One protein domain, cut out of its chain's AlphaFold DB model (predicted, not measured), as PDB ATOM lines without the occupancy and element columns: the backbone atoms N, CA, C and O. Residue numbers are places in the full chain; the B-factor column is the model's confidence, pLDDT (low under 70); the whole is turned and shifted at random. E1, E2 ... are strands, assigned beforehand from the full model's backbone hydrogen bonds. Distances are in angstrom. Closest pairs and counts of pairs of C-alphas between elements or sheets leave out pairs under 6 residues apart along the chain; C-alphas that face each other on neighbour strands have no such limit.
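AT A GLANCE: This is residues 67 to 127 of the 234 residues of the protein "DUF2439 domain-containing protein" of Punica granatum (UniProt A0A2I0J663). A twisted three-stranded sheet, E1 E2 E3, lies face to face with a two-stranded hairpin, E4 and E5, whose strands cross those of the sheet almost at right angles, making a small sandwich. The long strands of the larger sheet, with residues 67 to 70 beyond one end and the turn at residues 81 to 83 at the other, make the longest axis. The printed part has 61 residues with five named strands, E1 to E5 in order along the chain, and no named helix; the class is all strand. Both sheets are antiparallel, in the orders E1 E2 E3 and E4 E5. The whole is compact, with a radius of gyration of the C-alphas of 11.7 A, and its outline is elongated, spanning 39 by 24 by 22 A.

HOW THE PARTS SIT: Start at the larger sheet, a meander, each strand the antiparallel neighbour of the one before: E1, residues 71 to 80, E2, residues 84 to 91, and E3, residues 96 to 101. E2 is the inner strand, and E1 and E3 are the edge strands. In the hairpin of E1 and E2, at 158 degrees between directions, look for N 78 and O 86, 2.8 A apart and within hydrogen-bond range, and N 74 and O 90 at 2.9 A. In the hairpin of E2 and E3, at 161 degrees, N 87 and O 100 are within hydrogen-bond range at 2.9 A. Now turn to the other sheet, the hairpin of E4, residues 113 to 116, and E5, residues 119 to 126, antiparallel at 139 degrees; N 114 and O 121 are within hydrogen-bond range at 2.8 A. The two sheets form a sandwich, two sheets face to face: the facing parts are 8.3 A centre to centre, and the strands of the one stand at 84 degrees to those of the other. Between E3 and E4 the closest C-alphas are those of Gly 98 and Phe 116, 7.2 A; between E1 and E5, those of Leu 75 and Ile 123, 7.7 A. E2 and E4 are near each other, with 5 pairs of C-alphas within 10 A, while E1 and E4 are apart.

IN THESE COORDINATES: Find C-alpha 71 at (1.288, 38.909, 7.371); from there E1 runs 27.4 A to C-alpha 80 at (4.494, 30.094, 33.064). E2 returns over 23.6 A, and E3 covers 14.8 A. E4 spans 10.3 A, and E5 runs 19.6 A to C-alpha 126 at (-6.312, 42.848, 21.848).

THE WHOLE: The C-alphas of Ala 67 and Ser 82 are the two farthest apart, at 40.7 A. Look at residues 102 to 112 for the long link, E3 to E4, where the chain changes sheet; the other links are tight. The printed part has no cut, its mean pLDDT is 90.2, and no printed residue is under 70.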
ATOM      1  N   ALA A  67      11.092  47.619   1.520       89.88
ATOM      2  CA  ALA A  67       9.722  47.173   1.300       89.88
ATOM      3  C   ALA A  67       9.490  45.937   2.174       89.88
ATOM      4  O   ALA A  67      10.341  45.051   2.203       89.88
ATOM      5  N   LYS A  68       8.370  45.895   2.900       92.06
ATOM      6  CA  LYS A  68       8.034  44.804   3.820       92.06
ATOM      7  C   LYS A  68       6.695  44.202   3.429       92.06
ATOM      8  O   LYS A  68       5.692  44.913   3.379       92.06
ATOM      9  N   LYS A  69       6.661  42.891   3.194       94.19
ATOM     10  CA  LYS A  69       5.400  42.145   3.179       94.19
ATOM     11  C   LYS A  69       5.004  41.814   4.613       94.19
ATOM     12  O   LYS A  69       5.719  41.069   5.285       94.19
ATOM     13  N   TYR A  70       3.878  42.355   5.051       94.81
ATOM     14  CA  TYR A  70       3.256  42.005   6.321       94.81
ATOM     15  C   TYR A  70       2.291  40.830   6.157       94.81
ATOM     16  O   TYR A  70       1.743  40.598   5.076       94.81
ATOM     17  N   HIS A  71       2.137  40.081   7.238       95.81
ATOM     18  CA  HIS A  71       1.288  38.909   7.371       95.81
ATOM     19  C   HIS A  71       0.464  39.046   8.649       95.81
ATOM     20  O   HIS A  71       1.004  39.435   9.685       95.81
ATOM     21  N   ASP A  72      -0.821  38.715   8.577       95.75
ATOM     22  CA  ASP A  72      -1.695  38.687   9.745       95.75
ATOM     23  C   ASP A  72      -1.350  37.495  10.646       95.75
ATOM     24  O   ASP A  72      -1.041  36.398  10.175       95.75
ATOM     25  N   GLY A  73      -1.416  37.700  11.955       95.31
ATOM     26  CA  GLY A  73      -1.144  36.669  12.943       95.31
ATOM     27  C   GLY A  73      -1.671  37.030  14.323       95.31
ATOM     28  O   GLY A  73      -2.373  38.024  14.514       95.31
ATOM     29  N   TYR A  74      -1.298  36.217  15.305       95.44
ATOM     30  CA  TYR A  74      -1.729  36.365  16.691       95.44
ATOM     31  C   TYR A  74      -0.533  36.303  17.635       95.44
ATOM     32  O   TYR A  74       0.334  35.440  17.497       95.44
ATOM     33  N   LEU A  75      -0.494  37.181  18.632       94.88
ATOM     34  CA  LEU A  75       0.504  37.148  19.698       94.88
ATOM     35  C   LEU A  75      -0.189  36.797  21.013       94.88
ATOM     36  O   LEU A  75      -1.088  37.511  21.445       94.88
ATOM     37  N   GLN A  76       0.241  35.724  21.673       94.12
ATOM     38  CA  GLN A  76      -0.239  35.363  23.010       94.12
ATOM     39  C   GLN A  76       0.798  35.728  24.067       94.12
ATOM     40  O   GLN A  76       1.966  35.349  23.950       94.12
ATOM     41  N   LEU A  77       0.364  36.406  25.131       91.50
ATOM     42  CA  LEU A  77       1.105  36.525  26.385       91.50
ATOM     43  C   LEU A  77       0.651  35.422  27.336       91.50
ATOM     44  O   LEU A  77      -0.530  35.302  27.666       91.50
ATOM     45  N   VAL A  78       1.619  34.657  27.820       90.25
ATOM     46  CA  VAL A  78       1.413  33.460  28.621       90.25
ATOM     47  C   VAL A  78       2.280  33.537  29.876       90.25
ATOM     48  O   VAL A  78       3.481  33.777  29.788       90.25
ATOM     49  N   THR A  79       1.701  33.327  31.054       87.62
ATOM     50  CA  THR A  79       2.450  33.246  32.315       87.62
ATOM     51  C   THR A  79       2.737  31.786  32.631       87.62
ATOM     52  O   THR A  79       1.812  30.987  32.768       87.62
ATOM     53  N   CYS A  80       4.014  31.435  32.756       83.12
ATOM     54  CA  CYS A  80       4.494  30.094  33.064       83.12
ATOM     55  C   CYS A  80       5.044  30.056  34.496       83.12
ATOM     56  O   CYS A  80       6.224  30.317  34.717       83.12
ATOM     57  N   GLY A  81       4.174  29.757  35.467       79.44
ATOM     58  CA  GLY A  81       4.510  29.573  36.886       79.44
ATOM     59  C   GLY A  81       5.579  30.533  37.428       79.44
ATOM     60  O   GLY A  81       5.431  31.753  37.374       79.44
ATOM     61  N   SER A  82       6.672  29.960  37.937       74.69
ATOM     62  CA  SER A  82       7.855  30.672  38.442       74.69
ATOM     63  C   SER A  82       8.836  31.144  37.356       74.69
ATOM     64  O   SER A  82       9.697  31.968  37.648       74.69
ATOM     65  N   LEU A  83       8.712  30.659  36.115       74.75
ATOM     66  CA  LEU A  83       9.552  31.061  34.974       74.75
ATOM     67  C   LEU A  83       9.156  32.438  34.410       74.75
ATOM     68  O   LEU A  83       9.905  33.036  33.640       74.75
ATOM     69  N   GLY A  84       7.993  32.963  34.806       86.31
ATOM     70  CA  GLY A  84       7.549  34.313  34.477       86.31
ATOM     71  C   GLY A  84       6.728  34.386  33.191       86.31
ATOM     72  O   GLY A  84       5.877  33.538  32.927       86.31
ATOM     73  N   ARG A  85       6.923  35.455  32.415       90.88
ATOM     74  CA  ARG A  85       6.096  35.784  31.244       90.88
ATOM     75  C   ARG A  85       6.771  35.331  29.949       90.88
ATOM     76  O   ARG A  85       7.942  35.622  29.727       90.88
ATOM     77  N   GLN A  86       6.018  34.677  29.074       91.81
ATOM     78  CA  GLN A  86       6.434  34.219  27.751       91.81
ATOM     79  C   GLN A  86       5.490  34.802  26.695       91.81
ATOM     80  O   GLN A  86       4.277  34.811  26.893       91.81
ATOM     81  N   VAL A  87       6.028  35.266  25.568       92.69
ATOM     82  CA  VAL A  87       5.236  35.616  24.380       92.69
ATOM     83  C   VAL A  87       5.410  34.576  23.288       92.69
ATOM     84  O   VAL A  87       6.492  34.005  23.124       92.69
ATOM     85  N   MET A  88       4.334  34.323  22.550       94.06
ATOM     86  CA  MET A  88       4.267  33.330  21.481       94.06
ATOM     87  C   MET A  88       3.603  33.937  20.251       94.06
ATOM     88  O   MET A  88       2.461  34.388  20.331       94.06
ATOM     89  N   LEU A  89       4.334  33.957  19.138       95.44
ATOM     90  CA  LEU A  89       3.869  34.445  17.844       95.44
ATOM     91  C   LEU A  89       3.269  33.290  17.045       95.44
ATOM     92  O   LEU A  89       3.931  32.273  16.830       95.44
ATOM     93  N   TYR A  90       2.056  33.485  16.550       95.00
ATOM     94  CA  TYR A  90       1.343  32.566  15.683       95.00
ATOM     95  C   TYR A  90       1.011  33.233  14.345       95.00
ATOM     96  O   TYR A  90       0.700  34.419  14.291       95.00
ATOM     97  N   ASP A  91       1.034  32.442  13.279       95.25
ATOM     98  CA  ASP A  91       0.476  32.781  11.965       95.25
ATOM     99  C   ASP A  91      -1.067  32.878  12.020       95.25
ATOM    100  O   ASP A  91      -1.691  32.369  12.959       95.25
ATOM    101  N   ALA A  92      -1.702  33.448  10.992       93.38
ATOM    102  CA  ALA A  92      -3.157  33.447  10.802       93.38
ATOM    103  C   ALA A  92      -3.761  32.028  10.883       93.38
ATOM    104  O   ALA A  92      -4.863  31.832  11.393       93.38
ATOM    105  N   SER A  93      -3.000  31.008  10.465       93.19
ATOM    106  CA  SER A  93      -3.344  29.583  10.601       93.19
ATOM    107  C   SER A  93      -3.295  29.034  12.042       93.19
ATOM    108  O   SER A  93      -3.459  27.831  12.248       93.19
ATOM    109  N   ARG A  94      -3.027  29.884  13.047       89.56
ATOM    110  CA  ARG A  94      -2.750  29.528  14.454       89.56
ATOM    111  C   ARG A  94      -1.545  28.582  14.630       89.56
ATOM    112  O   ARG A  94      -1.390  27.945  15.672       89.56
ATOM    113  N   LYS A  95      -0.636  28.529  13.647       93.38
ATOM    114  CA  LYS A  95       0.655  27.824  13.725       93.38
ATOM    115  C   LYS A  95       1.683  28.652  14.500       93.38
ATOM    116  O   LYS A  95       1.928  29.798  14.146       93.38
ATOM    117  N   LEU A  96       2.335  28.056  15.502       92.75
ATOM    118  CA  LEU A  96       3.431  28.688  16.249       92.75
ATOM    119  C   LEU A  96       4.637  28.962  15.331       92.75
ATOM    120  O   LEU A  96       5.176  28.038  14.722       92.75
ATOM    121  N   LEU A  97       5.062  30.224  15.268       92.88
ATOM    122  CA  LEU A  97       6.230  30.693  14.515       92.88
ATOM    123  C   LEU A  97       7.454  30.916  15.410       92.88
ATOM    124  O   LEU A  97       8.581  30.694  14.977       92.88
ATOM    125  N   GLY A  98       7.243  31.339  16.658       90.94
ATOM    126  CA  GLY A  98       8.325  31.578  17.608       90.94
ATOM    127  C   GLY A  98       7.825  31.894  19.013       90.94
ATOM    128  O   GLY A  98       6.670  32.273  19.211       90.94
ATOM    129  N   SER A  99       8.699  31.745  20.007       91.38
ATOM    130  CA  SER A  99       8.397  32.095  21.396       91.38
ATOM    131  C   SER A  99       9.634  32.607  22.121       91.38
ATOM    132  O   SER A  99      10.704  32.027  21.954       91.38
ATOM    133  N   ARG A 100       9.479  33.620  22.977       92.62
ATOM    134  CA  ARG A 100      10.551  34.141  23.844       92.62
ATOM    135  C   ARG A 100      10.012  34.499  25.224       92.62
ATOM    136  O   ARG A 100       8.840  34.846  25.366       92.62
ATOM    137  N   PHE A 101      10.864  34.419  26.239       90.69
ATOM    138  CA  PHE A 101      10.545  34.941  27.567       90.69
ATOM    139  C   PHE A 101      10.732  36.461  27.587       90.69
ATOM    140  O   PHE A 101      11.675  36.981  26.990       90.69
ATOM    141  N   LEU A 102       9.815  37.163  28.249       89.50
ATOM    142  CA  LEU A 102       9.894  38.604  28.461       89.50
ATOM    143  C   LEU A 102      10.772  38.908  29.672       89.50
ATOM    144  O   LEU A 102      10.695  38.223  30.696       89.50
ATOM    145  N   LYS A 103      11.534  39.998  29.602       88.44
ATOM    146  CA  LYS A 103      12.217  40.551  30.777       88.44
ATOM    147  C   LYS A 103      11.187  41.109  31.773       88.44
ATOM    148  O   LYS A 103      10.024  41.364  31.434       88.44
ATOM    149  N   LYS A 104      11.604  41.296  33.030       81.25
ATOM    150  CA  LYS A 104      10.720  41.760  34.115       81.25
ATOM    151  C   LYS A 104      10.010  43.071  33.757       81.25
ATOM    152  O   LYS A 104       8.801  43.168  33.942       81.25
ATOM    153  N   ASP A 105      10.750  43.994  33.153       83.25
ATOM    154  CA  ASP A 105      10.312  45.359  32.838       83.25
ATOM    155  C   ASP A 105       9.909  45.534  31.357       83.25
ATOM    156  O   ASP A 105       9.629  46.637  30.901       83.25
ATOM    157  N   GLU A 106       9.859  44.441  30.584       87.19
ATOM    158  CA  GLU A 106       9.419  44.454  29.184       87.19
ATOM    159  C   GLU A 106       7.886  44.561  29.130       87.19
ATOM    160  O   GLU A 106       7.157  43.718  29.674       87.19
ATOM    161  N   ILE A 107       7.384  45.631  28.513       83.56
ATOM    162  CA  ILE A 107       5.951  45.920  28.387       83.56
ATOM    163  C   ILE A 107       5.495  45.500  26.990       83.56
ATOM    164  O   ILE A 107       6.099  45.878  25.994       83.56
ATOM    165  N   ILE A 108       4.418  44.716  26.937       89.88
ATOM    166  CA  ILE A 108       3.786  44.229  25.708       89.88
ATOM    167  C   ILE A 108       2.323  44.670  25.731       89.88
ATOM    168  O   ILE A 108       1.616  44.442  26.719       89.88
ATOM    169  N   GLY A 109       1.879  45.304  24.651       87.38
ATOM    170  CA  GLY A 109       0.525  45.815  24.486       87.38
ATOM    171  C   GLY A 109       0.318  46.415  23.098       87.38
ATOM    172  O   GLY A 109       1.253  46.502  22.308       87.38
ATOM    173  N   SER A 110      -0.913  46.828  22.814       89.19
ATOM    174  CA  SER A 110      -1.298  47.452  21.545       89.19
ATOM    175  C   SER A 110      -0.522  48.740  21.275       89.19
ATOM    176  O   SER A 110      -0.305  49.535  22.189       89.19
ATOM    177  N   GLY A 111      -0.115  48.945  20.022       87.12
ATOM    178  CA  GLY A 111       0.692  50.089  19.590       87.12
ATOM    179  C   GLY A 111       2.197  49.955  19.854       87.12
ATOM    180  O   GLY A 111       2.952  50.846  19.473       87.12
ATOM    181  N   PHE A 112       2.649  48.858  20.470       88.88
ATOM    182  CA  PHE A 112       4.070  48.521  20.587       88.88
ATOM    183  C   PHE A 112       4.481  47.542  19.483       88.88
ATOM    184  O   PHE A 112       3.656  46.797  18.959       88.88
ATOM    185  N   SER A 113       5.774  47.493  19.170       90.56
ATOM    186  CA  SER A 113       6.359  46.440  18.342       90.56
ATOM    187  C   SER A 113       7.286  45.554  19.175       90.56
ATOM    188  O   SER A 113       7.882  45.990  20.162       90.56
ATOM    189  N   VAL A 114       7.382  44.278  18.806       91.12
ATOM    190  CA  VAL A 114       8.242  43.286  19.455       91.12
ATOM    191  C   VAL A 114       9.052  42.536  18.404       91.12
ATOM    192  O   VAL A 114       8.570  42.226  17.314       91.12
ATOM    193  N   THR A 115      10.309  42.245  18.728       91.06
ATOM    194  CA  THR A 115      11.229  41.548  17.830       91.06
ATOM    195  C   THR A 115      11.446  40.103  18.273       91.06
ATOM    196  O   THR A 115      11.705  39.798  19.440       91.06
ATOM    197  N   PHE A 116      11.347  39.194  17.314       89.94
ATOM    198  CA  PHE A 116      11.839  37.823  17.394       89.94
ATOM    199  C   PHE A 116      13.036  37.700  16.447       89.94
ATOM    200  O   PHE A 116      13.158  38.488  15.511       89.94
ATOM    201  N   ASP A 117      13.879  36.688  16.643       85.88
ATOM    202  CA  ASP A 117      15.174  36.530  15.956       85.88
ATOM    203  C   ASP A 117      15.109  36.702  14.425       85.88
ATOM    204  O   ASP A 117      16.022  37.259  13.820       85.88
ATOM    205  N   ALA A 118      14.006  36.265  13.806       88.12
ATOM    206  CA  ALA A 118      13.750  36.384  12.370       88.12
ATOM    207  C   ALA A 118      12.451  37.142  12.014       88.12
ATOM    208  O   ALA A 118      12.056  37.126  10.851       88.12
ATOM    209  N   HIS A 119      11.763  37.772  12.977       92.31
ATOM    210  CA  HIS A 119      10.470  38.429  12.730       92.31
ATOM    211  C   HIS A 119      10.345  39.779  13.446       92.31
ATOM    212  O   HIS A 119      10.549  39.874  14.657       92.31
ATOM    213  N   LEU A 120       9.913  40.806  12.713       93.25
ATOM    214  CA  LEU A 120       9.344  42.023  13.299       93.25
ATOM    215  C   LEU A 120       7.837  41.818  13.463       93.25
ATOM    216  O   LEU A 120       7.207  41.273  12.555       93.25
ATOM    217  N   VAL A 121       7.278  42.234  14.599       95.06
ATOM    218  CA  VAL A 121       5.856  42.076  14.931       95.06
ATOM    219  C   VAL A 121       5.313  43.396  15.470       95.06
ATOM    220  O   VAL A 121       5.750  43.853  16.524       95.06
ATOM    221  N   ASP A 122       4.339  43.973  14.778       94.50
ATOM    222  CA  ASP A 122       3.610  45.168  15.196       94.50
ATOM    223  C   ASP A 122       2.308  44.738  15.894       94.50
ATOM    224  O   ASP A 122       1.507  43.980  15.335       94.50
ATOM    225  N   ILE A 123       2.116  45.162  17.149       95.00
ATOM    226  CA  ILE A 123       1.022  44.687  18.005       95.00
ATOM    227  C   ILE A 123      -0.213  45.566  17.812       95.00
ATOM    228  O   ILE A 123      -0.234  46.734  18.210       95.00
ATOM    229  N   GLY A 124      -1.257  44.982  17.227       92.44
ATOM    230  CA  GLY A 124      -2.549  45.616  17.002       92.44
ATOM    231  C   GLY A 124      -3.483  45.516  18.207       92.44
ATOM    232  O   GLY A 124      -3.068  45.572  19.370       92.44
ATOM    233  N   GLU A 125      -4.778  45.402  17.932       91.31
ATOM    234  CA  GLU A 125      -5.823  45.363  18.957       91.31
ATOM    235  C   GLU A 125      -5.807  44.045  19.761       91.31
ATOM    236  O   GLU A 125      -5.402  42.998  19.242       91.31
ATOM    237  N   PRO A 126      -6.210  44.064  21.048       88.38
ATOM    238  CA  PRO A 126      -6.312  42.848  21.848       88.38
ATOM    239  C   PRO A 126      -7.450  41.961  21.327       88.38
ATOM    240  O   PRO A 126      -8.579  42.422  21.152       88.38
ATOM    241  N   GLU A 127      -7.171  40.676  21.114       80.25
ATOM    242  CA  GLU A 127      -8.187  39.720  20.679       80.25
ATOM    243  C   GLU A 127      -9.024  39.264  21.876       80.25
ATOM    244  O   GLU A 127      -8.526  38.681  22.842       80.25
TER     245      GLU A 127